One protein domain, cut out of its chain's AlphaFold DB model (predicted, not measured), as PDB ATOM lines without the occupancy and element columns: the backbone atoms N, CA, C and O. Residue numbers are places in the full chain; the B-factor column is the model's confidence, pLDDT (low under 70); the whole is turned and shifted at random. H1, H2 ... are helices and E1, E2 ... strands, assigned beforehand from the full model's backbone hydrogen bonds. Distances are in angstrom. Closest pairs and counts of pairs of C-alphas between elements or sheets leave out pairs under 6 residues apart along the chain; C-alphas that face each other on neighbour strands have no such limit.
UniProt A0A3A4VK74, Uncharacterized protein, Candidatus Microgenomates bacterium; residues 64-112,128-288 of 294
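AT A GLANCE: This is residues 64 to 112 and 128 to 288 of the 294 residues of an uncharacterized protein of Candidatus Microgenomates bacterium (UniProt A0A3A4VK74). A helix-built, rounded body has H5 running through its middle, with H6, H7 and H8 packed over one side of it in an up-and-down bundle of four helices. The small sheet of E1 and E4 lies on the other side of H5 from H6, and H4 packs on H6 and on the strand pair E2 and E3; H1 meets the bundle at H7, while H2 lies at the edge of the body, touching no helix. The printed part has 210 residues, with eight named helices and four named strands in the order H1, E1, H2, H3, H4, E2, E3, E4, H5, H6, H7, H8. Both sheets, E1 - E4 and E2 - E3, are antiparallel, and the class is mostly helix. The whole is compact, with a radius of gyration of the C-alphas of 16.1 A and spans of 41 by 39 by 37 A.

IN THESE COORDINATES: H1 takes residues 64 to 79 and is 22.4 A long from first to last C-alpha, beginning with C-alpha 64 at (-9.706, -50.439, 36.719). E1 is residues 88 to 91, and H2 is residues 94 to 106, 18.4 A long. After the cut come H3, residues 132 to 136, and H4, residues 141 to 160, which is 28.3 A long. The strands E2, residues 173 to 175, E3, residues 181 to 183, and E4, residues 188 to 191, follow. H5 is residues 194 to 212, 26.6 A long, with C-alpha 194 at (8.488, -34.438, 17.327). H6 is residues 217 to 230, 19.7 A long, and H7, the longest helix, is residues 240 to 261, 31.5 A long. H8 is residues 272 to 286, 21.0 A long, ending with C-alpha 286 at (2.767, -16.963, 12.721).

HOW THE PARTS SIT: H5 is the hub, touching H3, H6, H7 and H8. H5, H6, H7 and H8 form a bundle that is up and down, each helix running against the one before it. H5 and H7 touch at a steep tilt of 43 degrees, the same way, the closest C-alphas being those of Ser 203 and Leu 243, 5.6 A apart. H5 and H6 form a helical hairpin, with Val 210 and Arg 217 closest at 5.5 A between C-alphas, and their steep tilt of 37 degrees is only just steep. H7 and H8 form another, at a shallow tilt of 4 degrees, opposite ways, closest at the C-alphas of Met 251 and Cys 272, 5.7 A. H5 and H8 only just touch, with 3 pairs of C-alphas within 8 A, the closest those of Tyr 207 and Thr 275 at 7.0 A. H4 touches H6 with its residues 141 to 149 alone, closest at the C-alphas of Gly 145 and His 223, 5.7 A. H1 touches H7 with residues 76 to 79 alone, the C-alphas of Gly 79 and Phe 253 being 5.5 A apart. H2 and H4 are close but not clearly touching, with the C-alphas of Leu 104 and Ala 158 closest at 7.9 A. In E1 and E4, N 90 and O 189 are 2.9 A apart, within hydrogen-bond range; in the hairpin E2 and E3, N 174 and O 182 are 2.8 A apart, also within range. In each of the eight helices every O i to N i+4 pair is within hydrogen-bond range.

THE WHOLE: The two C-alphas farthest apart are those of Glu 64 and Ala 288, 48.5 A. Residues 113 to 127 are not printed, and C-alphas 112 and 128 are 11.4 A apart across the cut. Of the links printed whole, H4 to E2, residues 161 to 172, is long. The mean pLDDT of the printed part is 95.4, and residues 262 to 265, between H7 and H8, are under 70.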
ATOM      1  N   GLU A  64      -8.379 -50.960  37.094       93.81
ATOM      2  CA  GLU A  64      -9.706 -50.439  36.719       93.81
ATOM      3  C   GLU A  64      -9.752 -48.903  36.724       93.81
ATOM      4  O   GLU A  64     -10.242 -48.282  35.786       93.81
ATOM      5  N   GLU A  65      -9.177 -48.278  37.751       92.88
ATOM      6  CA  GLU A  65      -9.170 -46.820  37.899       92.88
ATOM      7  C   GLU A  65      -8.245 -46.146  36.880       92.88
ATOM      8  O   GLU A  65      -8.572 -45.096  36.321       92.88
ATOM      9  N   ARG A  66      -7.101 -46.781  36.595       93.94
ATOM     10  CA  ARG A  66      -6.201 -46.341  35.525       93.94
ATOM     11  C   ARG A  66      -6.874 -46.448  34.162       93.94
ATOM     12  O   ARG A  66      -6.767 -45.513  33.382       93.94
ATOM     13  N   GLN A  67      -7.597 -47.536  33.888       95.62
ATOM     14  CA  GLN A  67      -8.335 -47.705  32.632       95.62
ATOM     15  C   GLN A  67      -9.431 -46.650  32.464       95.62
ATOM     16  O   GLN A  67      -9.552 -46.082  31.386       95.62
ATOM     17  N   ALA A  68     -10.168 -46.310  33.526       94.31
ATOM     18  CA  ALA A  68     -11.140 -45.216  33.474       94.31
ATOM     19  C   ALA A  68     -10.481 -43.875  33.106       94.31
ATOM     20  O   ALA A  68     -11.008 -43.125  32.289       94.31
ATOM     21  N   THR A  69      -9.296 -43.602  33.659       94.38
ATOM     22  CA  THR A  69      -8.536 -42.385  33.337       94.38
ATOM     23  C   THR A  69      -8.018 -42.413  31.897       94.38
ATOM     24  O   THR A  69      -8.141 -41.424  31.188       94.38
ATOM     25  N   VAL A  70      -7.504 -43.552  31.425       96.25
ATOM     26  CA  VAL A  70      -7.070 -43.736  30.028       96.25
ATOM     27  C   VAL A  70      -8.226 -43.521  29.051       96.25
ATOM     28  O   VAL A  70      -8.028 -42.898  28.012       96.25
ATOM     29  N   LEU A  71      -9.431 -43.995  29.371       96.25
ATOM     30  CA  LEU A  71     -10.620 -43.742  28.554       96.25
ATOM     31  C   LEU A  71     -10.966 -42.251  28.502       96.25
ATOM     32  O   LEU A  71     -11.237 -41.750  27.416       96.25
ATOM     33  N   ALA A  72     -10.899 -41.543  29.631       93.69
ATOM     34  CA  ALA A  72     -11.137 -40.102  29.671       93.69
ATOM     35  C   ALA A  72     -10.104 -39.316  28.840       93.69
ATOM     36  O   ALA A  72     -10.484 -38.428  28.083       93.69
ATOM     37  N   ILE A  73      -8.819 -39.688  28.919       95.44
ATOM     38  CA  ILE A  73      -7.751 -39.078  28.105       95.44
ATOM     39  C   ILE A  73      -7.993 -39.345  26.616       95.44
ATOM     40  O   ILE A  73      -7.933 -38.418  25.814       95.44
ATOM     41  N   ASN A  74      -8.306 -40.588  26.232       96.31
ATOM     42  CA  ASN A  74      -8.638 -40.922  24.841       96.31
ATOM     43  C   ASN A  74      -9.835 -40.109  24.335       96.31
ATOM     44  O   ASN A  74      -9.820 -39.603  23.217       96.31
ATOM     45  N   GLU A  75     -10.877 -39.976  25.153       95.81
ATOM     46  CA  GLU A  75     -12.074 -39.227  24.790       95.81
ATOM     47  C   GLU A  75     -11.778 -37.737  24.576       95.81
ATOM     48  O   GLU A  75     -12.267 -37.156  23.607       95.81
ATOM     49  N   GLU A  76     -10.939 -37.135  25.422       95.75
ATOM     50  CA  GLU A  76     -10.433 -35.778  25.209       95.75
ATOM     51  C   GLU A  76      -9.598 -35.688  23.934       95.75
ATOM     52  O   GLU A  76      -9.910 -34.875  23.070       95.75
ATOM     53  N   TYR A  77      -8.572 -36.528  23.773       97.31
ATOM     54  CA  TYR A  77      -7.640 -36.452  22.643       97.31
ATOM     55  C   TYR A  77      -8.379 -36.615  21.313       97.31
ATOM     56  O   TYR A  77      -8.136 -35.877  20.354       97.31
ATOM     57  N   LYS A  78      -9.363 -37.512  21.268       97.19
ATOM     58  CA  LYS A  78     -10.277 -37.641  20.139       97.19
ATOM     59  C   LYS A  78     -11.153 -36.402  19.958       97.19
ATOM     60  O   LYS A  78     -11.283 -35.905  18.840       97.19
ATOM     61  N   GLY A  79     -11.749 -35.902  21.038       96.50
ATOM     62  CA  GLY A  79     -12.649 -34.749  21.028       96.50
ATOM     63  C   GLY A  79     -11.989 -33.453  20.556       96.50
ATOM     64  O   GLY A  79     -12.615 -32.678  19.838       96.50
ATOM     65  N   VAL A  80     -10.712 -33.248  20.887       97.75
ATOM     66  CA  VAL A  80      -9.925 -32.084  20.444       97.75
ATOM     67  C   VAL A  80      -9.302 -32.273  19.058       97.75
ATOM     68  O   VAL A  80      -8.691 -31.354  18.518       97.75
ATOM     69  N   GLY A  81      -9.458 -33.459  18.461       97.81
ATOM     70  CA  GLY A  81      -8.956 -33.781  17.129       97.81
ATOM     71  C   GLY A  81      -7.484 -34.197  17.073       97.81
ATOM     72  O   GLY A  81      -6.920 -34.201  15.982       97.81
ATOM     73  N   ALA A  82      -6.863 -34.569  18.196       97.25
ATOM     74  CA  ALA A  82      -5.467 -35.016  18.254       97.25
ATOM     75  C   ALA A  82      -5.230 -36.298  17.435       97.25
ATOM     76  O   ALA A  82      -4.270 -36.374  16.668       97.25
ATOM     77  N   GLU A  83      -6.148 -37.270  17.514       94.88
ATOM     78  CA  GLU A  83      -6.073 -38.516  16.729       94.88
ATOM     79  C   GLU A  83      -6.062 -38.242  15.214       94.88
ATOM     80  O   GLU A  83      -5.332 -38.886  14.464       94.88
ATOM     81  N   ASN A  84      -6.806 -37.225  14.753       96.25
ATOM     82  CA  ASN A  84      -6.834 -36.828  13.337       96.25
ATOM     83  C   ASN A  84      -5.490 -36.256  12.857       96.25
ATOM     84  O   ASN A  84      -5.244 -36.204  11.653       96.25
ATOM     85  N   GLN A  85      -4.638 -35.822  13.788       96.19
ATOM     86  CA  GLN A  85      -3.275 -35.352  13.533       96.19
ATOM     87  C   GLN A  85      -2.233 -36.469  13.722       96.19
ATOM     88  O   GLN A  85      -1.038 -36.202  13.664       96.19
ATOM     89  N   GLY A  86      -2.663 -37.716  13.951       96.38
ATOM     90  CA  GLY A  86      -1.770 -38.857  14.159       96.38
ATOM     91  C   GLY A  86      -1.123 -38.900  15.544       96.38
ATOM     92  O   GLY A  86      -0.062 -39.499  15.691       96.38
ATOM     93  N   ILE A  87      -1.722 -38.248  16.545       97.81
ATOM     94  CA  ILE A  87      -1.239 -38.302  17.926       97.81
ATOM     95  C   ILE A  87      -1.856 -39.502  18.625       97.81
ATOM     96  O   ILE A  87      -3.068 -39.565  18.829       97.81
ATOM     97  N   GLU A  88      -0.993 -40.407  19.060       97.75
ATOM     98  CA  GLU A  88      -1.326 -41.458  20.013       97.75
ATOM     99  C   GLU A  88      -0.620 -41.191  21.347       97.75
ATOM    100  O   GLU A  88       0.251 -40.321  21.452       97.75
ATOM    101  N   PHE A  89      -0.966 -41.948  22.387       98.12
ATOM    102  CA  PHE A  89      -0.226 -41.909  23.642       98.12
ATOM    103  C   PHE A  89      -0.074 -43.286  24.278       98.12
ATOM    104  O   PHE A  89      -0.854 -44.210  24.049       98.12
ATOM    105  N   ARG A  90       0.930 -43.401  25.144       97.81
ATOM    106  CA  ARG A  90       1.111 -44.540  26.045       97.81
ATOM    107  C   ARG A  90       1.424 -44.052  27.451       97.81
ATOM    108  O   ARG A  90       1.938 -42.951  27.642       97.81
ATOM    109  N   LEU A  91       1.173 -44.909  28.436       97.56
ATOM    110  CA  LEU A  91       1.617 -44.650  29.801       97.56
ATOM    111  C   LEU A  91       3.079 -45.080  29.971       97.56
ATOM    112  O   LEU A  91       3.427 -46.222  29.664       97.56
ATOM    113  N   ARG A  92       3.913 -44.190  30.506       98.00
ATOM    114  CA  ARG A  92       5.254 -44.512  30.989       98.00
ATOM    115  C   ARG A  92       5.165 -45.321  32.277       98.00
ATOM    116  O   ARG A  92       4.400 -45.012  33.193       98.00
ATOM    117  N   THR A  93       5.996 -46.344  32.367       96.62
ATOM    118  CA  THR A  93       6.310 -47.032  33.619       96.62
ATOM    119  C   THR A  93       7.081 -46.105  34.562       96.62
ATOM    120  O   THR A  93       7.699 -45.134  34.132       96.62
ATOM    121  N   LEU A  94       7.089 -46.398  35.863       96.00
ATOM    122  CA  LEU A  94       7.821 -45.575  36.836       96.00
ATOM    123  C   LEU A  94       9.343 -45.524  36.584       96.00
ATOM    124  O   LEU A  94       9.921 -44.443  36.725       96.00
ATOM    125  N   PRO A  95      10.008 -46.612  36.141       96.56
ATOM    126  CA  PRO A  95      11.395 -46.531  35.688       96.56
ATOM    127  C   PRO A  95      11.587 -45.627  34.463       96.56
ATOM    128  O   PRO A  95      12.564 -44.887  34.410       96.56
ATOM    129  N   GLU A  96      10.662 -45.641  33.496       98.06
ATOM    130  CA  GLU A  96      10.716 -44.726  32.344       98.06
ATOM    131  C   GLU A  96      10.525 -43.268  32.768       98.06
ATOM    132  O   GLU A  96      11.222 -42.397  32.257       98.06
ATOM    133  N   GLN A  97       9.634 -42.992  33.724       98.25
ATOM    134  CA  GLN A  97       9.465 -41.646  34.280       98.25
ATOM    135  C   GLN A  97      10.740 -41.160  34.974       98.25
ATOM    136  O   GLN A  97      11.176 -40.043  34.728       98.25
ATOM    137  N   ALA A  98      11.377 -42.008  35.785       97.75
ATOM    138  CA  ALA A  98      12.651 -41.692  36.429       97.75
ATOM    139  C   ALA A  98      13.767 -41.414  35.406       97.75
ATOM    140  O   ALA A  98      14.467 -40.411  35.509       97.75
ATOM    141  N   ALA A  99      13.889 -42.250  34.369       98.31
ATOM    142  CA  ALA A  99      14.852 -42.031  33.289       98.31
ATOM    143  C   ALA A  99      14.559 -40.745  32.494       98.31
ATOM    144  O   ALA A  99      15.477 -40.062  32.041       98.31
ATOM    145  N   PHE A 100      13.280 -40.399  32.329       98.56
ATOM    146  CA  PHE A 100      12.874 -39.152  31.696       98.56
ATOM    147  C   PHE A 100      13.234 -37.935  32.561       98.56
ATOM    148  O   PHE A 100      13.797 -36.982  32.033       98.56
ATOM    149  N   ILE A 101      13.018 -37.996  33.880       98.50
ATOM    150  CA  ILE A 101      13.458 -36.960  34.833       98.50
ATOM    151  C   ILE A 101      14.985 -36.793  34.785       98.50
ATOM    152  O   ILE A 101      15.464 -35.671  34.644       98.50
ATOM    153  N   ASP A 102      15.753 -37.890  34.794       98.38
ATOM    154  CA  ASP A 102      17.218 -37.841  34.653       98.38
ATOM    155  C   ASP A 102      17.641 -37.123  33.355       98.38
ATOM    156  O   ASP A 102      18.567 -36.306  33.361       98.38
ATOM    157  N   LYS A 103      16.944 -37.385  32.238       98.31
ATOM    158  CA  LYS A 103      17.177 -36.694  30.959       98.31
ATOM    159  C   LYS A 103      16.896 -35.192  31.070       98.31
ATOM    160  O   LYS A 103      17.709 -34.402  30.598       98.31
ATOM    161  N   LEU A 104      15.771 -34.799  31.670       98.31
ATOM    162  CA  LEU A 104      15.403 -33.390  31.862       98.31
ATOM    163  C   LEU A 104      16.426 -32.652  32.734       98.31
ATOM    164  O   LEU A 104      16.887 -31.573  32.356       98.31
ATOM    165  N   ASN A 105      16.850 -33.272  33.836       97.00
ATOM    166  CA  ASN A 105      17.888 -32.747  34.721       97.00
ATOM    167  C   ASN A 105      19.216 -32.548  33.975       97.00
ATOM    168  O   ASN A 105      19.842 -31.497  34.096       97.00
ATOM    169  N   GLY A 106      19.620 -33.512  33.138       97.69
ATOM    170  CA  GLY A 106      20.822 -33.402  32.302       97.69
ATOM    171  C   GLY A 106      20.778 -32.262  31.274       97.69
ATOM    172  O   GLY A 106      21.829 -31.792  30.837       97.69
ATOM    173  N   LEU A 107      19.579 -31.793  30.917       97.56
ATOM    174  CA  LEU A 107      19.339 -30.659  30.020       97.56
ATOM    175  C   LEU A 107      19.070 -29.345  30.774       97.56
ATOM    176  O   LEU A 107      18.809 -28.323  30.144       97.56
ATOM    177  N   ASN A 108      19.158 -29.344  32.109       97.50
ATOM    178  CA  ASN A 108      18.807 -28.214  32.977       97.50
ATOM    179  C   ASN A 108      17.362 -27.717  32.784       97.50
ATOM    180  O   ASN A 108      17.088 -26.523  32.916       97.50
ATOM    181  N   ILE A 109      16.434 -28.620  32.461       97.56
ATOM    182  CA  ILE A 109      15.008 -28.299  32.367       97.56
ATOM    183  C   ILE A 109      14.404 -28.378  33.779       97.56
ATOM    184  O   ILE A 109      14.511 -29.435  34.405       97.56
ATOM    185  N   PRO A 110      13.772 -27.308  34.304       97.81
ATOM    186  CA  PRO A 110      13.252 -27.296  35.671       97.81
ATOM    187  C   PRO A 110      12.176 -28.363  35.907       97.81
ATOM    188  O   PRO A 110      11.052 -28.260  35.417       97.81
ATOM    189  N   THR A 111      12.503 -29.382  36.698       97.56
ATOM    190  CA  THR A 111      11.592 -30.480  37.032       97.56
ATOM    191  C   THR A 111      11.724 -30.897  38.495       97.56
ATOM    192  O   THR A 111      12.722 -30.595  39.153       97.56
ATOM    193  N   ILE A 112      10.696 -31.552  39.037       96.12
ATOM    194  CA  ILE A 112      10.784 -32.167  40.363       96.12
ATOM    195  C   ILE A 112      11.599 -33.457  40.252       96.12
ATOM    196  O   ILE A 112      11.203 -34.394  39.561       96.12
ATOM    197  N   ASN A 128       7.209 -27.716  48.691       94.75
ATOM    198  CA  ASN A 128       6.362 -26.663  49.254       94.75
ATOM    199  C   ASN A 128       6.006 -25.641  48.164       94.75
ATOM    200  O   ASN A 128       6.567 -24.547  48.128       94.75
ATOM    201  N   GLY A 129       5.100 -26.013  47.263       96.31
ATOM    202  CA  GLY A 129       4.605 -25.155  46.189       96.31
ATOM    203  C   GLY A 129       3.088 -25.226  46.038       96.31
ATOM    204  O   GLY A 129       2.393 -25.896  46.804       96.31
ATOM    205  N   VAL A 130       2.576 -24.515  45.038       97.12
ATOM    206  CA  VAL A 130       1.161 -24.529  44.656       97.12
ATOM    207  C   VAL A 130       1.050 -25.016  43.208       97.12
ATOM    208  O   VAL A 130       1.727 -24.459  42.346       97.12
ATOM    209  N   PRO A 131       0.197 -26.012  42.901       96.69
ATOM    210  CA  PRO A 131      -0.082 -26.398  41.520       96.69
ATOM    211  C   PRO A 131      -0.537 -25.196  40.682       96.69
ATOM    212  O   PRO A 131      -1.342 -24.378  41.145       96.69
ATOM    213  N   LEU A 132      -0.035 -25.079  39.453       97.81
ATOM    214  CA  LEU A 132      -0.203 -23.883  38.626       97.81
ATOM    215  C   LEU A 132      -1.684 -23.548  38.379       97.81
ATOM    216  O   LEU A 132      -2.056 -22.381  38.488       97.81
ATOM    217  N   ASN A 133      -2.564 -24.538  38.195       95.50
ATOM    218  CA  ASN A 133      -4.018 -24.322  38.090       95.50
ATOM    219  C   ASN A 133      -4.637 -23.598  39.307       95.50
ATOM    220  O   ASN A 133      -5.553 -22.784  39.167       95.50
ATOM    221  N   LYS A 134      -4.137 -23.867  40.517       95.38
ATOM    222  CA  LYS A 134      -4.587 -23.196  41.747       95.38
ATOM    223  C   LYS A 134      -3.906 -21.843  41.948       95.38
ATOM    224  O   LYS A 134      -4.496 -20.970  42.580       95.38
ATOM    225  N   PHE A 135      -2.700 -21.661  41.412       97.19
ATOM    226  CA  PHE A 135      -1.979 -20.393  41.458       97.19
ATOM    227  C   PHE A 135      -2.620 -19.336  40.544       97.19
ATOM    228  O   PHE A 135      -3.001 -18.264  41.012       97.19
ATOM    229  N   ILE A 136      -2.810 -19.640  39.254       96.56
ATOM    230  CA  ILE A 136      -3.226 -18.650  38.238       96.56
ATOM    231  C   ILE A 136      -4.631 -18.074  38.465       96.56
ATOM    232  O   ILE A 136      -4.904 -16.936  38.088       96.56
ATOM    233  N   SER A 137      -5.512 -18.822  39.131       93.31
ATOM    234  CA  SER A 137      -6.861 -18.359  39.490       93.31
ATOM    235  C   SER A 137      -6.876 -17.327  40.627       93.31
ATOM    236  O   SER A 137      -7.895 -16.681  40.849       93.31
ATOM    237  N   LYS A 138      -5.767 -17.164  41.363       93.81
ATOM    238  CA  LYS A 138      -5.678 -16.283  42.545       93.81
ATOM    239  C   LYS A 138      -4.518 -15.292  42.500       93.81
ATOM    240  O   LYS A 138      -4.467 -14.387  43.331       93.81
ATOM    241  N   ALA A 139      -3.576 -15.481  41.580       95.50
ATOM    242  CA  ALA A 139      -2.410 -14.626  41.444       95.50
ATOM    243  C   ALA A 139      -2.811 -13.182  41.117       95.50
ATOM    244  O   ALA A 139      -3.770 -12.932  40.381       95.50
ATOM    245  N   ASN A 140      -2.043 -12.227  41.645       96.81
ATOM    246  CA  ASN A 140      -2.093 -10.857  41.151       96.81
ATOM    247  C   ASN A 140      -1.461 -10.789  39.748       96.81
ATOM    248  O   ASN A 140      -0.708 -11.675  39.348       96.81
ATOM    249  N   VAL A 141      -1.753  -9.716  39.011       95.06
ATOM    250  CA  VAL A 141      -1.326  -9.552  37.609       95.06
ATOM    251  C   VAL A 141       0.195  -9.632  37.440       95.06
ATOM    252  O   VAL A 141       0.677 -10.190  36.460       95.06
ATOM    253  N   PHE A 142       0.968  -9.095  38.387       96.75
ATOM    254  CA  PHE A 142       2.425  -9.086  38.283       96.75
ATOM    255  C   PHE A 142       3.011 -10.497  38.411       96.75
ATOM    256  O   PHE A 142       3.728 -10.945  37.514       96.75
ATOM    257  N   ASP A 143       2.650 -11.221  39.472       98.06
ATOM    258  CA  ASP A 143       3.141 -12.583  39.704       98.06
ATOM    259  C   ASP A 143       2.637 -13.555  38.630       98.06
ATOM    260  O   ASP A 143       3.374 -14.446  38.202       98.06
ATOM    261  N   LEU A 144       1.406 -13.352  38.143       97.38
ATOM    262  CA  LEU A 144       0.841 -14.110  37.028       97.38
ATOM    263  C   LEU A 144       1.732 -14.014  35.786       97.38
ATOM    264  O   LEU A 144       2.055 -15.037  35.190       97.38
ATOM    265  N   GLY A 145       2.164 -12.805  35.421       97.62
ATOM    266  CA  GLY A 145       3.038 -12.595  34.270       97.62
ATOM    267  C   GLY A 145       4.386 -13.306  34.389       97.62
ATOM    268  O   GLY A 145       4.842 -13.899  33.415       97.62
ATOM    269  N   ILE A 146       5.003 -13.288  35.576       98.19
ATOM    270  CA  ILE A 146       6.280 -13.979  35.830       98.19
ATOM    271  C   ILE A 146       6.117 -15.490  35.657       98.19
ATOM    272  O   ILE A 146       6.919 -16.125  34.974       98.19
ATOM    273  N   VAL A 147       5.085 -16.061  36.275       98.44
ATOM    274  CA  VAL A 147       4.862 -17.510  36.263       98.44
ATOM    275  C   VAL A 147       4.490 -18.000  34.865       98.44
ATOM    276  O   VAL A 147       5.031 -19.008  34.425       98.44
ATOM    277  N   VAL A 148       3.648 -17.269  34.129       97.69
ATOM    278  CA  VAL A 148       3.302 -17.606  32.737       97.69
ATOM    279  C   VAL A 148       4.535 -17.578  31.836       97.69
ATOM    280  O   VAL A 148       4.728 -18.510  31.056       97.69
ATOM    281  N   ASP A 149       5.383 -16.548  31.958       98.25
ATOM    282  CA  ASP A 149       6.625 -16.464  31.185       98.25
ATOM    283  C   ASP A 149       7.519 -17.687  31.456       98.25
ATOM    284  O   ASP A 149       7.984 -18.312  30.506       98.25
ATOM    285  N   LYS A 150       7.699 -18.080  32.725       98.31
ATOM    286  CA  LYS A 150       8.528 -19.238  33.096       98.31
ATOM    287  C   LYS A 150       7.942 -20.578  32.662       98.31
ATOM    288  O   LYS A 150       8.677 -21.398  32.124       98.31
ATOM    289  N   THR A 151       6.635 -20.794  32.827       98.38
ATOM    290  CA  THR A 151       5.975 -22.021  32.353       98.38
ATOM    291  C   THR A 151       6.149 -22.185  30.843       98.38
ATOM    292  O   THR A 151       6.493 -23.266  30.368       98.38
ATOM    293  N   LEU A 152       5.937 -21.118  30.069       98.31
ATOM    294  CA  LEU A 152       6.097 -21.186  28.618       98.31
ATOM    295  C   LEU A 152       7.570 -21.314  28.215       98.31
ATOM    296  O   LEU A 152       7.876 -22.098  27.320       98.31
ATOM    297  N   ASP A 153       8.488 -20.612  28.885       98.00
ATOM    298  CA  ASP A 153       9.926 -20.761  28.643       98.00
ATOM    299  C   ASP A 153      10.411 -22.193  28.942       98.00
ATOM    300  O   ASP A 153      11.213 -22.710  28.169       98.00
ATOM    301  N   ASN A 154       9.890 -22.872  29.974       98.12
ATOM    302  CA  ASN A 154      10.197 -24.282  30.259       98.12
ATOM    303  C   ASN A 154       9.819 -25.203  29.085       98.12
ATOM    304  O   ASN A 154      10.624 -26.044  28.680       98.12
ATOM    305  N   ILE A 155       8.622 -25.027  28.510       98.25
ATOM    306  CA  ILE A 155       8.168 -25.799  27.337       98.25
ATOM    307  C   ILE A 155       9.033 -25.489  26.118       98.25
ATOM    308  O   ILE A 155       9.519 -26.405  25.455       98.25
ATOM    309  N   LEU A 156       9.264 -24.206  25.818       97.69
ATOM    310  CA  LEU A 156      10.096 -23.820  24.676       97.69
ATOM    311  C   LEU A 156      11.529 -24.354  24.814       97.69
ATOM    312  O   LEU A 156      12.111 -24.798  23.823       97.69
ATOM    313  N   LEU A 157      12.090 -24.327  26.026       97.12
ATOM    314  CA  LEU A 157      13.406 -24.881  26.331       97.12
ATOM    315  C   LEU A 157      13.431 -26.392  26.085       97.12
ATOM    316  O   LEU A 157      14.301 -26.865  25.358       97.12
ATOM    317  N   ALA A 158      12.461 -27.140  26.615       98.31
ATOM    318  CA  ALA A 158      12.372 -28.582  26.396       98.31
ATOM    319  C   ALA A 158      12.252 -28.931  24.907       98.31
ATOM    320  O   ALA A 158      12.994 -29.772  24.397       98.31
ATOM    321  N   HIS A 159      11.389 -28.221  24.183       98.38
ATOM    322  CA  HIS A 159      11.178 -28.453  22.760       98.38
ATOM    323  C   HIS A 159      12.422 -28.117  21.930       98.38
ATOM    324  O   HIS A 159      12.747 -28.819  20.975       98.38
ATOM    325  N   LYS A 160      13.170 -27.075  22.303       97.38
ATOM    326  CA  LYS A 160      14.446 -26.753  21.655       97.38
ATOM    327  C   LYS A 160      15.464 -27.893  21.789       97.38
ATOM    328  O   LYS A 160      16.225 -28.127  20.856       97.38
ATOM    329  N   GLU A 161      15.431 -28.620  22.901       97.75
ATOM    330  CA  GLU A 161      16.270 -29.799  23.156       97.75
ATOM    331  C   GLU A 161      15.661 -31.112  22.613       97.75
ATOM    332  O   GLU A 161      16.128 -32.210  22.925       97.75
ATOM    333  N   GLY A 162      14.605 -31.032  21.792       97.75
ATOM    334  CA  GLY A 162      13.952 -32.203  21.201       97.75
ATOM    335  C   GLY A 162      13.189 -33.055  22.221       97.75
ATOM    336  O   GLY A 162      13.077 -34.273  22.059       97.75
ATOM    337  N   VAL A 163      12.708 -32.441  23.302       98.44
ATOM    338  CA  VAL A 163      11.930 -33.097  24.357       98.44
ATOM    339  C   VAL A 163      10.490 -32.608  24.331       98.44
ATOM    340  O   VAL A 163      10.249 -31.421  24.174       98.44
ATOM    341  N   VAL A 164       9.547 -33.533  24.512       98.50
ATOM    342  CA  VAL A 164       8.124 -33.259  24.755       98.50
ATOM    343  C   VAL A 164       7.768 -33.941  26.072       98.50
ATOM    344  O   VAL A 164       8.058 -35.132  26.239       98.50
ATOM    345  N   PHE A 165       7.202 -33.207  27.027       98.50
ATOM    346  CA  PHE A 165       6.860 -33.745  28.345       98.50
ATOM    347  C   PHE A 165       5.745 -34.799  28.264       98.50
ATOM    348  O   PHE A 165       5.819 -35.840  28.926       98.50
ATOM    349  N   GLY A 166       4.745 -34.542  27.422       96.88
ATOM    350  CA  GLY A 166       3.544 -35.329  27.211       96.88
ATOM    351  C   GLY A 166       2.290 -34.525  27.537       96.88
ATOM    352  O   GLY A 166       2.022 -33.487  26.945       96.88
ATOM    353  N   ASP A 167       1.514 -35.008  28.502       94.38
ATOM    354  CA  ASP A 167       0.254 -34.386  28.911       94.38
ATOM    355  C   ASP A 167       0.504 -33.151  29.800       94.38
ATOM    356  O   ASP A 167       0.860 -33.265  30.979       94.38
ATOM    357  N   ARG A 168       0.388 -31.951  29.224       95.81
ATOM    358  CA  ARG A 168       0.601 -30.654  29.886       95.81
ATOM    359  C   ARG A 168      -0.712 -30.024  30.331       95.81
ATOM    360  O   ARG A 168      -1.150 -28.966  29.873       95.81
ATOM    361  N   TRP A 169      -1.312 -30.657  31.328       93.44
ATOM    362  CA  TRP A 169      -2.281 -30.002  32.195       93.44
ATOM    363  C   TRP A 169      -1.581 -29.015  33.123       93.44
ATOM    364  O   TRP A 169      -0.536 -29.318  33.690       93.44
ATOM    365  N   VAL A 170      -2.190 -27.857  33.375       94.62
ATOM    366  CA  VAL A 170      -1.640 -26.863  34.319       94.62
ATOM    367  C   VAL A 170      -1.545 -27.382  35.762       94.62
ATOM    368  O   VAL A 170      -0.906 -26.760  36.597       94.62
ATOM    369  N   ALA A 171      -2.167 -28.509  36.113       95.25
ATOM    370  CA  ALA A 171      -1.927 -29.148  37.410       95.25
ATOM    371  C   ALA A 171      -0.566 -29.872  37.474       95.25
ATOM    372  O   ALA A 171      -0.083 -30.136  38.572       95.25
ATOM    373  N   ASN A 172       0.065 -30.141  36.324       97.31
ATOM    374  CA  ASN A 172       1.336 -30.859  36.183       97.31
ATOM    375  C   ASN A 172       2.559 -29.921  36.245       97.31
ATOM    376  O   ASN A 172       3.680 -30.340  35.960       97.31
ATOM    377  N   THR A 173       2.353 -28.667  36.653       98.38
ATOM    378  CA  THR A 173       3.407 -27.680  36.911       98.38
ATOM    379  C   THR A 173       3.250 -27.154  38.337       98.38
ATOM    380  O   THR A 173       2.160 -26.757  38.754       98.38
ATOM    381  N   MET A 174       4.339 -27.144  39.101       98.19
ATOM    382  CA  MET A 174       4.387 -26.651  40.477       98.19
ATOM    383  C   MET A 174       4.976 -25.241  40.514       98.19
ATOM    384  O   MET A 174       6.058 -25.018  39.979       98.19
ATOM    385  N   VAL A 175       4.305 -24.304  41.185       98.56
ATOM    386  CA  VAL A 175       4.799 -22.936  41.405       98.56
ATOM    387  C   VAL A 175       5.413 -22.834  42.798       98.56
ATOM    388  O   VAL A 175       4.747 -23.090  43.804       98.56
ATOM    389  N   LEU A 176       6.688 -22.459  42.868       98.38
ATOM    390  CA  LEU A 176       7.406 -22.255  44.126       98.38
ATOM    391  C   LEU A 176       7.124 -20.862  44.718       98.38
ATOM    392  O   LEU A 176       6.755 -19.946  43.984       98.38
ATOM    393  N   PRO A 177       7.380 -20.635  46.023       97.69
ATOM    394  CA  PRO A 177       7.268 -19.308  46.638       97.69
ATOM    395  C   PRO A 177       8.150 -18.235  45.980       97.69
ATOM    396  O   PRO A 177       7.831 -17.053  46.041       97.69
ATOM    397  N   SER A 178       9.246 -18.643  45.335       97.88
ATOM    398  CA  SER A 178      10.123 -17.782  44.531       97.88
ATOM    399  C   SER A 178       9.553 -17.425  43.153       97.88
ATOM    400  O   SER A 178      10.233 -16.765  42.369       97.88
ATOM    401  N   LEU A 179       8.339 -17.886  42.834       98.19
ATOM    402  CA  LEU A 179       7.723 -17.829  41.508       98.19
ATOM    403  C   LEU A 179       8.495 -18.617  40.441       98.19
ATOM    404  O   LEU A 179       8.342 -18.342  39.258       98.19
ATOM    405  N   GLU A 180       9.368 -19.554  40.820       98.31
ATOM    406  CA  GLU A 180       9.899 -20.554  39.880       98.31
ATOM    407  C   GLU A 180       8.837 -21.608  39.557       98.31
ATOM    408  O   GLU A 180       7.966 -21.889  40.386       98.31
ATOM    409  N   THR A 181       8.934 -22.212  38.373       98.44
ATOM    410  CA  THR A 181       8.042 -23.285  37.918       98.44
ATOM    411  C   THR A 181       8.823 -24.575  37.724       98.44
ATOM    412  O   THR A 181       9.860 -24.582  37.062       98.44
ATOM    413  N   LEU A 182       8.328 -25.669  38.302       98.44
ATOM    414  CA  LEU A 182       8.888 -27.009  38.132       98.44
ATOM    415  C   LEU A 182       7.878 -27.901  37.421       98.44
ATOM    416  O   LEU A 182       6.740 -28.032  37.880       98.44
ATOM    417  N   GLU A 183       8.299 -28.549  36.341       98.44
ATOM    418  CA  GLU A 183       7.470 -29.526  35.642       98.44
ATOM    419  C   GLU A 183       7.457 -30.861  36.387       98.44
ATOM    420  O   GLU A 183       8.474 -31.325  36.913       98.44
ATOM    421  N   MET A 184       6.293 -31.497  36.430       96.94
ATOM    422  CA  MET A 184       6.107 -32.806  37.041       96.94
ATOM    423  C   MET A 184       5.100 -33.640  36.250       96.94
ATOM    424  O   MET A 184       4.552 -33.198  35.238       96.94
ATOM    425  N   ASP A 185       4.850 -34.849  36.747       95.75
ATOM    426  CA  ASP A 185       3.853 -35.777  36.217       95.75
ATOM    427  C   ASP A 185       4.093 -36.156  34.744       95.75
ATOM    428  O   ASP A 185       3.476 -35.631  33.820       95.75
ATOM    429  N   PHE A 186       5.044 -37.068  34.522       97.56
ATOM    430  CA  PHE A 186       5.449 -37.531  33.188       97.56
ATOM    431  C   PHE A 186       4.838 -38.888  32.825       97.56
ATOM    432  O   PHE A 186       5.444 -39.668  32.085       97.56
ATOM    433  N   ASP A 187       3.646 -39.181  33.351       97.50
ATOM    434  CA  ASP A 187       2.948 -40.452  33.134       97.50
ATOM    435  C   ASP A 187       2.684 -40.757  31.659       97.50
ATOM    436  O   ASP A 187       2.585 -41.926  31.301       97.50
ATOM    437  N   ILE A 188       2.529 -39.734  30.819       98.00
ATOM    438  CA  ILE A 188       2.066 -39.877  29.439       98.00
ATOM    439  C   ILE A 188       3.193 -39.546  28.471       98.00
ATOM    440  O   ILE A 188       3.807 -38.486  28.552       98.00
ATOM    441  N   GLU A 189       3.431 -40.451  27.531       98.44
ATOM    442  CA  GLU A 189       4.267 -40.222  26.359       98.44
ATOM    443  C   GLU A 189       3.392 -40.107  25.120       98.44
ATOM    444  O   GLU A 189       2.576 -40.993  24.863       98.44
ATOM    445  N   LEU A 190       3.590 -39.037  24.353       98.38
ATOM    446  CA  LEU A 190       2.957 -38.861  23.051       98.38
ATOM    447  C   LEU A 190       3.748 -39.623  21.991       98.38
ATOM    448  O   LEU A 190       4.978 -39.575  21.965       98.38
ATOM    449  N   ILE A 191       3.029 -40.303  21.107       98.25
ATOM    450  CA  ILE A 191       3.575 -41.116  20.028       98.25
ATOM    451  C   ILE A 191       3.172 -40.457  18.709       98.25
ATOM    452  O   ILE A 191       2.077 -40.671  18.200       98.25
ATOM    453  N   ALA A 192       4.057 -39.602  18.200       97.94
ATOM    454  CA  ALA A 192       4.017 -38.993  16.872       97.94
ATOM    455  C   ALA A 192       5.434 -38.502  16.513       97.94
ATOM    456  O   ALA A 192       6.384 -38.701  17.279       97.94
ATOM    457  N   ASP A 193       5.610 -37.855  15.359       98.00
ATOM    458  CA  ASP A 193       6.846 -37.109  15.122       98.00
ATOM    459  C   ASP A 193       6.965 -35.920  16.094       98.00
ATOM    460  O   ASP A 193       5.970 -35.393  16.601       98.00
ATOM    461  N   PHE A 194       8.202 -35.479  16.340       97.94
ATOM    462  CA  PHE A 194       8.488 -34.438  17.327       97.94
ATOM    463  C   PHE A 194       7.676 -33.156  17.095       97.94
ATOM    464  O   PHE A 194       7.151 -32.594  18.053       97.94
ATOM    465  N   LYS A 195       7.548 -32.695  15.841       98.00
ATOM    466  CA  LYS A 195       6.863 -31.434  15.532       98.00
ATOM    467  C   LYS A 195       5.380 -31.534  15.882       98.00
ATOM    468  O   LYS A 195       4.832 -30.607  16.480       98.00
ATOM    469  N   THR A 196       4.754 -32.658  15.553       98.50
ATOM    470  CA  THR A 196       3.352 -32.957  15.866       98.50
ATOM    471  C   THR A 196       3.123 -33.030  17.379       98.50
ATOM    472  O   THR A 196       2.277 -32.305  17.904       98.50
ATOM    473  N   SER A 197       3.927 -33.808  18.115       98.44
ATOM    474  CA  SER A 197       3.811 -33.915  19.581       98.44
ATOM    475  C   SER A 197       4.071 -32.585  20.299       98.44
ATOM    476  O   SER A 197       3.312 -32.209  21.189       98.44
ATOM    477  N   ALA A 198       5.096 -31.838  19.885       98.56
ATOM    478  CA  ALA A 198       5.411 -30.518  20.430       98.56
ATOM    479  C   ALA A 198       4.283 -29.504  20.171       98.56
ATOM    480  O   ALA A 198       3.956 -28.684  21.028       98.56
ATOM    481  N   THR A 199       3.663 -29.558  18.990       98.69
ATOM    482  CA  THR A 199       2.516 -28.706  18.643       98.69
ATOM    483  C   THR A 199       1.307 -29.016  19.512       98.69
ATOM    484  O   THR A 199       0.661 -28.089  20.006       98.69
ATOM    485  N   PHE A 200       1.042 -30.298  19.761       98.62
ATOM    486  CA  PHE A 200      -0.018 -30.716  20.667       98.62
ATOM    487  C   PHE A 200       0.209 -30.243  22.099       98.62
ATOM    488  O   PHE A 200      -0.651 -29.557  22.650       98.62
ATOM    489  N   GLU A 201       1.384 -30.516  22.663       98.56
ATOM    490  CA  GLU A 201       1.739 -30.104  24.021       98.56
ATOM    491  C   GLU A 201       1.608 -28.584  24.220       98.56
ATOM    492  O   GLU A 201       1.019 -28.122  25.202       98.56
ATOM    493  N   LEU A 202       2.098 -27.791  23.259       98.62
ATOM    494  CA  LEU A 202       1.967 -26.337  23.320       98.62
ATOM    495  C   LEU A 202       0.497 -25.901  23.251       98.62
ATOM    496  O   LEU A 202       0.096 -25.010  23.999       98.62
ATOM    497  N   SER A 203      -0.312 -26.519  22.382       98.62
ATOM    498  CA  SER A 203      -1.745 -26.207  22.279       98.62
ATOM    499  C   SER A 203      -2.479 -26.465  23.596       98.62
ATOM    500  O   SER A 203      -3.242 -25.611  24.053       98.62
ATOM    501  N   GLN A 204      -2.166 -27.590  24.246       98.06
ATOM    502  CA  GLN A 204      -2.767 -28.001  25.501       98.06
ATOM    503  C   GLN A 204      -2.390 -27.035  26.626       98.06
ATOM    504  O   GLN A 204      -3.274 -26.546  27.329       98.06
ATOM    505  N   MET A 205      -1.105 -26.679  26.755       98.50
ATOM    506  CA  MET A 205      -0.677 -25.702  27.760       98.50
ATOM    507  C   MET A 205      -1.339 -24.336  27.539       98.50
ATOM    508  O   MET A 205      -1.878 -23.755  28.479       98.50
ATOM    509  N   LEU A 206      -1.327 -23.815  26.306       98.56
ATOM    510  CA  LEU A 206      -1.903 -22.502  26.007       98.56
ATOM    511  C   LEU A 206      -3.405 -22.452  26.315       98.56
ATOM    512  O   LEU A 206      -3.864 -21.499  26.946       98.56
ATOM    513  N   TYR A 207      -4.160 -23.481  25.918       98.25
ATOM    514  CA  TYR A 207      -5.582 -23.569  26.233       98.25
ATOM    515  C   TYR A 207      -5.818 -23.666  27.745       98.25
ATOM    516  O   TYR A 207      -6.592 -22.891  28.308       98.25
ATOM    517  N   HIS A 208      -5.117 -24.574  28.428       97.62
ATOM    518  CA  HIS A 208      -5.311 -24.805  29.856       97.62
ATOM    519  C   HIS A 208      -4.916 -23.606  30.723       97.62
ATOM    520  O   HIS A 208      -5.600 -23.323  31.708       97.62
ATOM    521  N   LEU A 209      -3.884 -22.846  30.347       98.06
ATOM    522  CA  LEU A 209      -3.557 -21.583  31.011       98.06
ATOM    523  C   LEU A 209      -4.761 -20.632  31.017       98.06
ATOM    524  O   LEU A 209      -5.107 -20.086  32.063       98.06
ATOM    525  N   VAL A 210      -5.446 -20.470  29.883       97.62
ATOM    526  CA  VAL A 210      -6.634 -19.605  29.786       97.62
ATOM    527  C   VAL A 210      -7.837 -20.224  30.506       97.62
ATOM    528  O   VAL A 210      -8.521 -19.534  31.265       97.62
ATOM    529  N   HIS A 211      -8.080 -21.523  30.322       95.62
ATOM    530  CA  HIS A 211      -9.204 -22.239  30.930       95.62
ATOM    531  C   HIS A 211      -9.201 -22.105  32.456       95.62
ATOM    532  O   HIS A 211     -10.187 -21.644  33.043       95.62
ATOM    533  N   PHE A 212      -8.065 -22.417  33.086       95.44
ATOM    534  CA  PHE A 212      -7.913 -22.443  34.540       95.44
ATOM    535  C   PHE A 212      -7.601 -21.076  35.169       95.44
ATOM    536  O   PHE A 212      -7.703 -20.936  36.389       95.44
ATOM    537  N   ALA A 213      -7.311 -20.037  34.380       95.44
ATOM    538  CA  ALA A 213      -7.207 -18.653  34.856       95.44
ATOM    539  C   ALA A 213      -8.582 -18.024  35.149       95.44
ATOM    540  O   ALA A 213      -8.825 -16.868  34.809       95.44
ATOM    541  N   ASN A 214      -9.509 -18.771  35.759       87.94
ATOM    542  CA  ASN A 214     -10.850 -18.290  36.094       87.94
ATOM    543  C   ASN A 214     -10.774 -16.967  36.887       87.94
ATOM    544  O   ASN A 214     -10.027 -16.872  37.859       87.94
ATOM    545  N   GLY A 215     -11.502 -15.938  36.443       87.81
ATOM    546  CA  GLY A 215     -11.430 -14.571  36.984       87.81
ATOM    547  C   GLY A 215     -10.222 -13.727  36.532       87.81
ATOM    548  O   GLY A 215     -10.227 -12.518  36.728       87.81
ATOM    549  N   ASN A 216      -9.226 -14.332  35.878       94.56
ATOM    550  CA  ASN A 216      -7.970 -13.715  35.426       94.56
ATOM    551  C   ASN A 216      -7.703 -13.874  33.915       94.56
ATOM    552  O   ASN A 216      -6.621 -13.528  33.440       94.56
ATOM    553  N   ARG A 217      -8.665 -14.383  33.137       95.38
ATOM    554  CA  ARG A 217      -8.468 -14.774  31.727       95.38
ATOM    555  C   ARG A 217      -7.964 -13.653  30.834       95.38
ATOM    556  O   ARG A 217      -7.058 -13.873  30.039       95.38
ATOM    557  N   ILE A 218      -8.496 -12.444  31.013       95.88
ATOM    558  CA  ILE A 218      -8.059 -11.264  30.258       95.88
ATOM    559  C   ILE A 218      -6.566 -11.016  30.494       95.88
ATOM    560  O   ILE A 218      -5.806 -10.910  29.534       95.88
ATOM    561  N   ASN A 219      -6.128 -11.003  31.758       96.94
ATOM    562  CA  ASN A 219      -4.716 -10.833  32.103       96.94
ATOM    563  C   ASN A 219      -3.872 -11.991  31.551       96.94
ATOM    564  O   ASN A 219      -2.807 -11.753  30.987       96.94
ATOM    565  N   MET A 220      -4.359 -13.232  31.657       97.81
ATOM    566  CA  MET A 220      -3.682 -14.420  31.126       97.81
ATOM    567  C   MET A 220      -3.406 -14.298  29.622       97.81
ATOM    568  O   MET A 220      -2.264 -14.432  29.185       97.81
ATOM    569  N   ILE A 221      -4.425 -13.970  28.828       97.25
ATOM    570  CA  ILE A 221      -4.284 -13.735  27.386       97.25
ATOM    571  C   ILE A 221      -3.306 -12.599  27.108       97.25
ATOM    572  O   ILE A 221      -2.490 -12.689  26.190       97.25
ATOM    573  N   GLU A 222      -3.394 -11.511  27.873       97.38
ATOM    574  CA  GLU A 222      -2.528 -10.358  27.680       97.38
ATOM    575  C   GLU A 222      -1.056 -10.729  27.913       97.38
ATOM    576  O   GLU A 222      -0.187 -10.330  27.130       97.38
ATOM    577  N   HIS A 223      -0.774 -11.551  28.927       98.25
ATOM    578  CA  HIS A 223       0.559 -12.088  29.195       98.25
ATOM    579  C   HIS A 223       1.027 -13.053  28.106       98.25
ATOM    580  O   HIS A 223       2.134 -12.869  27.604       98.25
ATOM    581  N   ILE A 224       0.190 -13.994  27.658       98.19
ATOM    582  CA  ILE A 224       0.521 -14.898  26.541       98.19
ATOM    583  C   ILE A 224       0.818 -14.094  25.263       98.19
ATOM    584  O   ILE A 224       1.813 -14.332  24.578       98.19
ATOM    585  N   SER A 225       0.010 -13.077  24.962       97.62
ATOM    586  CA  SER A 225       0.219 -12.179  23.822       97.62
ATOM    587  C   SER A 225       1.542 -11.420  23.933       97.62
ATOM    588  O   SER A 225       2.344 -11.422  22.998       97.62
ATOM    589  N   LYS A 226       1.832 -10.821  25.096       97.50
ATOM    590  CA  LYS A 226       3.116 -10.155  25.370       97.50
ATOM    591  C   LYS A 226       4.293 -11.131  25.287       97.50
ATOM    592  O   LYS A 226       5.364 -10.733  24.834       97.50
ATOM    593  N   PHE A 227       4.133 -12.375  25.729       97.50
ATOM    594  CA  PHE A 227       5.152 -13.419  25.640       97.50
ATOM    595  C   PHE A 227       5.500 -13.730  24.180       97.50
ATOM    596  O   PHE A 227       6.667 -13.609  23.803       97.50
ATOM    597  N   LEU A 228       4.493 -14.033  23.355       96.38
ATOM    598  CA  LEU A 228       4.674 -14.361  21.937       96.38
ATOM    599  C   LEU A 228       5.234 -13.171  21.144       96.38
ATOM    600  O   LEU A 228       6.202 -13.325  20.408       96.38
ATOM    601  N   ASN A 229       4.723 -11.957  21.376       94.50
ATOM    602  CA  ASN A 229       5.206 -10.760  20.676       94.50
ATOM    603  C   ASN A 229       6.672 -10.418  21.014       94.50
ATOM    604  O   ASN A 229       7.389  -9.874  20.174       94.50
ATOM    605  N   ARG A 230       7.132 -10.714  22.242       95.25
ATOM    606  CA  ARG A 230       8.540 -10.533  22.649       95.25
ATOM    607  C   ARG A 230       9.466 -11.601  22.059       95.25
ATOM    608  O   ARG A 230      10.670 -11.370  21.991       95.25
ATOM    609  N   ARG A 231       8.925 -12.747  21.634       93.69
ATOM    610  CA  ARG A 231       9.664 -13.904  21.111       93.69
ATOM    611  C   ARG A 231       9.115 -14.290  19.729       93.69
ATOM    612  O   ARG A 231       8.454 -15.317  19.602       93.69
ATOM    613  N   PRO A 232       9.396 -13.509  18.669       85.81
ATOM    614  CA  PRO A 232       8.811 -13.736  17.343       85.81
ATOM    615  C   PRO A 232       9.173 -15.100  16.729       85.81
ATOM    616  O   PRO A 232       8.485 -15.568  15.829       85.81
ATOM    617  N   THR A 233      10.228 -15.754  17.223       90.81
ATOM    618  CA  THR A 233      10.648 -17.092  16.791       90.81
ATOM    619  C   THR A 233      10.028 -18.232  17.607       90.81
ATOM    620  O   THR A 233      10.238 -19.399  17.284       90.81
ATOM    621  N   ALA A 234       9.234 -17.931  18.645       93.00
ATOM    622  CA  ALA A 234       8.682 -18.934  19.558       93.00
ATOM    623  C   ALA A 234       7.812 -19.985  18.860       93.00
ATOM    624  O   ALA A 234       7.698 -21.090  19.366       93.00
ATOM    625  N   LEU A 235       7.212 -19.661  17.711       95.94
ATOM    626  CA  LEU A 235       6.324 -20.568  16.978       95.94
ATOM    627  C   LEU A 235       6.987 -21.248  15.766       95.94
ATOM    628  O   LEU A 235       6.333 -22.021  15.075       95.94
ATOM    629  N   GLU A 236       8.272 -20.998  15.489       92.81
ATOM    630  CA  GLU A 236       8.924 -21.476  14.255       92.81
ATOM    631  C   GLU A 236       9.053 -22.997  14.170       92.81
ATOM    632  O   GLU A 236       9.039 -23.554  13.072       92.81
ATOM    633  N   ASN A 237       9.157 -23.658  15.321       91.00
ATOM    634  CA  ASN A 237       9.323 -25.108  15.413       91.00
ATOM    635  C   ASN A 237       7.991 -25.866  15.464       91.00
ATOM    636  O   ASN A 237       7.993 -27.081  15.626       91.00
ATOM    637  N   TYR A 238       6.866 -25.169  15.325       97.69
ATOM    638  CA  TYR A 238       5.533 -25.729  15.503       97.69
ATOM    639  C   TYR A 238       4.762 -25.724  14.187       97.69
ATOM    640  O   TYR A 238       5.034 -24.936  13.278       97.69
ATOM    641  N   ASP A 239       3.792 -26.623  14.057       97.94
ATOM    642  CA  ASP A 239       2.810 -26.523  12.985       97.94
ATOM    643  C   ASP A 239       1.705 -25.562  13.429       97.94
ATOM    644  O   ASP A 239       0.817 -25.907  14.203       97.94
ATOM    645  N   THR A 240       1.782 -24.309  12.982       97.69
ATOM    646  CA  THR A 240       0.853 -23.268  13.439       97.69
ATOM    647  C   THR A 240      -0.583 -23.515  12.988       97.69
ATOM    648  O   THR A 240      -1.508 -23.076  13.665       97.69
ATOM    649  N   SER A 241      -0.787 -24.213  11.867       98.06
ATOM    650  CA  SER A 241      -2.124 -24.572  11.387       98.06
ATOM    651  C   SER A 241      -2.750 -25.628  12.291       98.06
ATOM    652  O   SER A 241      -3.892 -25.475  12.720       98.06
ATOM    653  N   MET A 242      -1.977 -26.654  12.645       98.44
ATOM    654  CA  MET A 242      -2.380 -27.673  13.608       98.44
ATOM    655  C   MET A 242      -2.592 -27.084  15.009       98.44
ATOM    656  O   MET A 242      -3.596 -27.392  15.640       98.44
ATOM    657  N   LEU A 243      -1.711 -26.191  15.476       98.56
ATOM    658  CA  LEU A 243      -1.864 -25.486  16.754       98.56
ATOM    659  C   LEU A 243      -3.218 -24.768  16.840       98.56
ATOM    660  O   LEU A 243      -3.914 -24.880  17.843       98.56
ATOM    661  N   ILE A 244      -3.600 -24.050  15.780       98.56
ATOM    662  CA  ILE A 244      -4.898 -23.367  15.696       98.56
ATOM    663  C   ILE A 244      -6.044 -24.381  15.737       98.56
ATOM    664  O   ILE A 244      -6.955 -24.211  16.542       98.56
ATOM    665  N   GLY A 245      -5.980 -25.437  14.921       98.44
ATOM    666  CA  GLY A 245      -7.027 -26.462  14.877       98.44
ATOM    667  C   GLY A 245      -7.219 -27.182  16.215       98.44
ATOM    668  O   GLY A 245      -8.349 -27.450  16.611       98.44
ATOM    669  N   LEU A 246      -6.137 -27.432  16.954       98.50
ATOM    670  CA  LEU A 246      -6.202 -28.021  18.293       98.50
ATOM    671  C   LEU A 246      -6.809 -27.061  19.319       98.50
ATOM    672  O   LEU A 246      -7.631 -27.488  20.121       98.50
ATOM    673  N   LEU A 247      -6.469 -25.767  19.285       98.56
ATOM    674  CA  LEU A 247      -7.105 -24.765  20.155       98.56
ATOM    675  C   LEU A 247      -8.618 -24.659  19.890       98.56
ATOM    676  O   LEU A 247      -9.402 -24.563  20.835       98.56
ATOM    677  N   GLU A 248      -9.032 -24.719  18.622       98.38
ATOM    678  CA  GLU A 248     -10.446 -24.786  18.225       98.38
ATOM    679  C   GLU A 248     -11.104 -26.082  18.733       98.38
ATOM    680  O   GLU A 248     -12.207 -26.042  19.284       98.38
ATOM    681  N   GLY A 249     -10.405 -27.216  18.628       98.06
ATOM    682  CA  GLY A 249     -10.842 -28.505  19.161       98.06
ATOM    683  C   GLY A 249     -11.032 -28.495  20.679       98.06
ATOM    684  O   GLY A 249     -12.067 -28.942  21.168       98.06
ATOM    685  N   TYR A 250     -10.087 -27.926  21.430       97.56
ATOM    686  CA  TYR A 250     -10.199 -27.730  22.877       97.56
ATOM    687  C   TYR A 250     -11.402 -26.858  23.246       97.56
ATOM    688  O   TYR A 250     -12.206 -27.232  24.101       97.56
ATOM    689  N   MET A 251     -11.560 -25.713  22.577       96.19
ATOM    690  CA  MET A 251     -12.711 -24.829  22.771       96.19
ATOM    691  C   MET A 251     -14.035 -25.575  22.568       96.19
ATOM    692  O   MET A 251     -14.930 -25.477  23.406       96.19
ATOM    693  N   PHE A 252     -14.140 -26.350  21.488       96.00
ATOM    694  CA  PHE A 252     -15.334 -27.119  21.161       96.00
ATOM    695  C   PHE A 252     -15.599 -28.251  22.158       96.00
ATOM    696  O   PHE A 252     -16.706 -28.347  22.683       96.00
ATOM    697  N   PHE A 253     -14.595 -29.080  22.460       95.25
ATOM    698  CA  PHE A 253     -14.735 -30.228  23.356       95.25
ATOM    699  C   PHE A 253     -15.222 -29.807  24.746       95.25
ATOM    700  O   PHE A 253     -16.232 -30.314  25.237       95.25
ATOM    701  N   PHE A 254     -14.548 -28.836  25.367       93.06
ATOM    702  CA  PHE A 254     -14.938 -28.348  26.690       93.06
ATOM    703  C   PHE A 254     -16.258 -27.562  26.648       93.06
ATOM    704  O   PHE A 254     -17.042 -27.665  27.591       93.06
ATOM    705  N   GLY A 255     -16.533 -26.830  25.560       91.88
ATOM    706  CA  GLY A 255     -17.811 -26.152  25.319       91.88
ATOM    707  C   GLY A 255     -18.997 -27.117  25.315       91.88
ATOM    708  O   GLY A 255     -19.928 -26.954  26.101       91.88
ATOM    709  N   GLN A 256     -18.928 -28.174  24.503       90.25
ATOM    710  CA  GLN A 256     -19.984 -29.188  24.429       90.25
ATOM    711  C   GLN A 256     -20.188 -29.919  25.755       90.25
ATOM    712  O   GLN A 256     -21.320 -30.117  26.194       90.25
ATOM    713  N   ARG A 257     -19.097 -30.307  26.423       87.31
ATOM    714  CA  ARG A 257     -19.178 -30.989  27.721       87.31
ATOM    715  C   ARG A 257     -19.845 -30.135  28.785       87.31
ATOM    716  O   ARG A 257     -20.638 -30.650  29.567       87.31
ATOM    717  N   TRP A 258     -19.557 -28.836  28.799       86.75
ATOM    718  CA  TRP A 258     -20.205 -27.903  29.712       86.75
ATOM    719  C   TRP A 258     -21.726 -27.860  29.516       86.75
ATOM    720  O   TRP A 258     -22.466 -27.901  30.498       86.75
ATOM    721  N   GLU A 259     -22.187 -27.825  28.264       86.75
ATOM    722  CA  GLU A 259     -23.616 -27.823  27.923       86.75
ATOM    723  C   GLU A 259     -24.315 -29.140  28.290       86.75
ATOM    724  O   GLU A 259     -25.476 -29.129  28.698       86.75
ATOM    725  N   MET A 260     -23.619 -30.272  28.155       85.88
ATOM    726  CA  MET A 260     -24.189 -31.599  28.399       85.88
ATOM    727  C   MET A 260     -24.207 -32.006  29.877       85.88
ATOM    728  O   MET A 260     -25.140 -32.687  30.302       85.88
ATOM    729  N   GLU A 261     -23.180 -31.643  30.649       81.06
ATOM    730  CA  GLU A 261     -22.923 -32.245  31.966       81.06
ATOM    731  C   GLU A 261     -23.169 -31.311  33.160       81.06
ATOM    732  O   GLU A 261     -22.970 -31.746  34.289       81.06
ATOM    733  N   ASP A 262     -23.612 -30.065  32.935       61.84
ATOM    734  CA  ASP A 262     -23.847 -29.021  33.955       61.84
ATOM    735  C   ASP A 262     -22.799 -29.046  35.090       61.84
ATOM    736  O   ASP A 262     -23.034 -29.591  36.173       61.84
ATOM    737  N   LYS A 263     -21.648 -28.388  34.841       62.44
ATOM    738  CA  LYS A 263     -20.426 -28.292  35.688       62.44
ATOM    739  C   LYS A 263     -19.339 -29.336  35.420       62.44
ATOM    740  O   LYS A 263     -18.741 -29.888  36.349       62.44
ATOM    741  N   PHE A 264     -18.995 -29.522  34.152       62.66
ATOM    742  CA  PHE A 264     -17.764 -30.212  33.767       62.66
ATOM    743  C   PHE A 264     -16.519 -29.518  34.372       62.66
ATOM    744  O   PHE A 264     -16.485 -28.293  34.469       62.66
ATOM    745  N   TYR A 265     -15.537 -30.309  34.830       63.78
ATOM    746  CA  TYR A 265     -14.258 -29.899  35.449       63.78
ATOM    747  C   TYR A 265     -14.302 -28.687  36.404       63.78
ATOM    748  O   TYR A 265     -14.098 -27.538  36.022       63.78
ATOM    749  N   GLU A 266     -14.502 -28.958  37.700       70.12
ATOM    750  CA  GLU A 266     -14.500 -27.954  38.786       70.12
ATOM    751  C   GLU A 266     -15.535 -26.815  38.628       70.12
ATOM    752  O   GLU A 266     -15.489 -25.836  39.374       70.12
ATOM    753  N   GLY A 267     -16.495 -26.936  37.704       77.94
ATOM    754  CA  GLY A 267     -17.486 -25.890  37.449       77.94
ATOM    755  C   GLY A 267     -16.905 -24.663  36.738       77.94
ATOM    756  O   GLY A 267     -17.420 -23.558  36.910       77.94
ATOM    757  N   ILE A 268     -15.829 -24.841  35.964       83.88
ATOM    758  CA  ILE A 268     -15.186 -23.765  35.209       83.88
ATOM    759  C   ILE A 268     -15.874 -23.604  33.847       83.88
ATOM    760  O   ILE A 268     -15.843 -24.502  33.012       83.88
ATOM    761  N   ILE A 269     -16.452 -22.423  33.600       89.12
ATOM    762  CA  ILE A 269     -17.077 -22.077  32.312       89.12
ATOM    763  C   ILE A 269     -16.007 -22.096  31.209       89.12
ATOM    764  O   ILE A 269     -15.027 -21.370  31.360       89.12
ATOM    765  N   PRO A 270     -16.152 -22.829  30.096       91.88
ATOM    766  CA  PRO A 270     -15.157 -22.845  29.020       91.88
ATOM    767  C   PRO A 270     -14.816 -21.438  28.478       91.88
ATOM    768  O   PRO A 270     -15.716 -20.615  28.306       91.88
ATOM    769  N   PRO A 271     -13.531 -21.120  28.220       94.50
ATOM    770  CA  PRO A 271     -13.077 -19.788  27.807       94.50
ATOM    771  C   PRO A 271     -13.210 -19.557  26.287       94.50
ATOM    772  O   PRO A 271     -12.200 -19.378  25.603       94.50
ATOM    773  N   CYS A 272     -14.415 -19.649  25.718       94.44
ATOM    774  CA  CYS A 272     -14.583 -19.633  24.257       94.44
ATOM    775  C   CYS A 272     -14.081 -18.328  23.613       94.44
ATOM    776  O   CYS A 272     -13.178 -18.369  22.780       94.44
ATOM    777  N   GLU A 273     -14.585 -17.172  24.055       95.81
ATOM    778  CA  GLU A 273     -14.186 -15.858  23.518       95.81
ATOM    779  C   GLU A 273     -12.682 -15.602  23.700       95.81
ATOM    780  O   GLU A 273     -11.987 -15.093  22.816       95.81
ATOM    781  N   GLU A 274     -12.141 -16.002  24.850       97.12
ATOM    782  CA  GLU A 274     -10.725 -15.851  25.145       97.12
ATOM    783  C   GLU A 274      -9.840 -16.759  24.284       97.12
ATOM    784  O   GLU A 274      -8.741 -16.362  23.882       97.12
ATOM    785  N   THR A 275     -10.325 -17.957  23.957       97.38
ATOM    786  CA  THR A 275      -9.630 -18.890  23.064       97.38
ATOM    787  C   THR A 275      -9.644 -18.384  21.624       97.38
ATOM    788  O   THR A 275      -8.611 -18.430  20.958       97.38
ATOM    789  N   GLU A 276     -10.748 -17.801  21.149       97.75
ATOM    790  CA  GLU A 276     -10.797 -17.133  19.840       97.75
ATOM    791  C   GLU A 276      -9.784 -15.983  19.756       97.75
ATOM    792  O   GLU A 276      -9.046 -15.844  18.767       97.75
ATOM    793  N   PHE A 277      -9.673 -15.182  20.821       97.62
ATOM    794  CA  PHE A 277      -8.659 -14.138  20.883       97.62
ATOM    795  C   PHE A 277      -7.245 -14.729  20.862       97.62
ATOM    796  O   PHE A 277      -6.399 -14.243  20.106       97.62
ATOM    797  N   LEU A 278      -6.975 -15.778  21.641       97.69
ATOM    798  CA  LEU A 278      -5.692 -16.482  21.644       97.69
ATOM    799  C   LEU A 278      -5.335 -17.015  20.246       97.69
ATOM    800  O   LEU A 278      -4.218 -16.799  19.774       97.69
ATOM    801  N   ILE A 279      -6.287 -17.611  19.528       98.31
ATOM    802  CA  ILE A 279      -6.110 -18.043  18.133       98.31
ATOM    803  C   ILE A 279      -5.715 -16.854  17.246       98.31
ATOM    804  O   ILE A 279      -4.809 -16.964  16.416       98.31
ATOM    805  N   SER A 280      -6.335 -15.685  17.434       98.00
ATOM    806  CA  SER A 280      -5.959 -14.471  16.697       98.00
ATOM    807  C   SER A 280      -4.517 -14.025  16.994       98.00
ATOM    808  O   SER A 280      -3.813 -13.573  16.088       98.00
ATOM    809  N   VAL A 281      -4.054 -14.172  18.242       96.56
ATOM    810  CA  VAL A 281      -2.671 -13.877  18.655       96.56
ATOM    811  C   VAL A 281      -1.697 -14.823  17.951       96.56
ATOM    812  O   VAL A 281      -0.699 -14.352  17.399       96.56
ATOM    813  N   VAL A 282      -2.004 -16.123  17.922       97.19
ATOM    814  CA  VAL A 282      -1.200 -17.143  17.231       97.19
ATOM    815  C   VAL A 282      -1.119 -16.841  15.735       97.19
ATOM    816  O   VAL A 282      -0.018 -16.755  15.195       97.19
ATOM    817  N   LYS A 283      -2.253 -16.570  15.070       97.00
ATOM    818  CA  LYS A 283      -2.306 -16.220  13.634       97.00
ATOM    819  C   LYS A 283      -1.432 -15.008  13.298       97.00
ATOM    820  O   LYS A 283      -0.689 -15.035  12.314       97.00
ATOM    821  N   ARG A 284      -1.495 -13.952  14.119       95.62
ATOM    822  CA  ARG A 284      -0.684 -12.738  13.922       95.62
ATOM    823  C   ARG A 284       0.811 -13.017  14.056       95.62
ATOM    824  O   ARG A 284       1.576 -12.547  13.221       95.62
ATOM    825  N   ASN A 285       1.218 -13.782  15.069       94.31
ATOM    826  CA  ASN A 285       2.629 -14.102  15.299       94.31
ATOM    827  C   ASN A 285       3.184 -15.080  14.255       94.31
ATOM    828  O   ASN A 285       4.306 -14.894  13.797       94.31
ATOM    829  N   ALA A 286       2.386 -16.049  13.799       93.06
ATOM    830  CA  ALA A 286       2.767 -16.963  12.721       93.06
ATOM    831  C   ALA A 286       2.997 -16.246  11.376       93.06
ATOM    832  O   ALA A 286       3.817 -16.677  10.570       93.06
ATOM    833  N   SER A 287       2.280 -15.141  11.140       90.25
ATOM    834  CA  SER A 287       2.362 -14.351   9.901       90.25
ATOM    835  C   SER A 287       3.346 -13.178   9.984       90.25
ATOM    836  O   SER A 287       3.539 -12.467   8.995       90.25
ATOM    837  N   ALA A 288       3.927 -12.911  11.157       86.31
ATOM    838  CA  ALA A 288       4.787 -11.757  11.356       86.31
ATOM    839  C   ALA A 288       6.092 -11.917  10.553       86.31
ATOM    840  O   ALA A 288       6.700 -12.990  10.569       86.31
TER     841      ALA A 288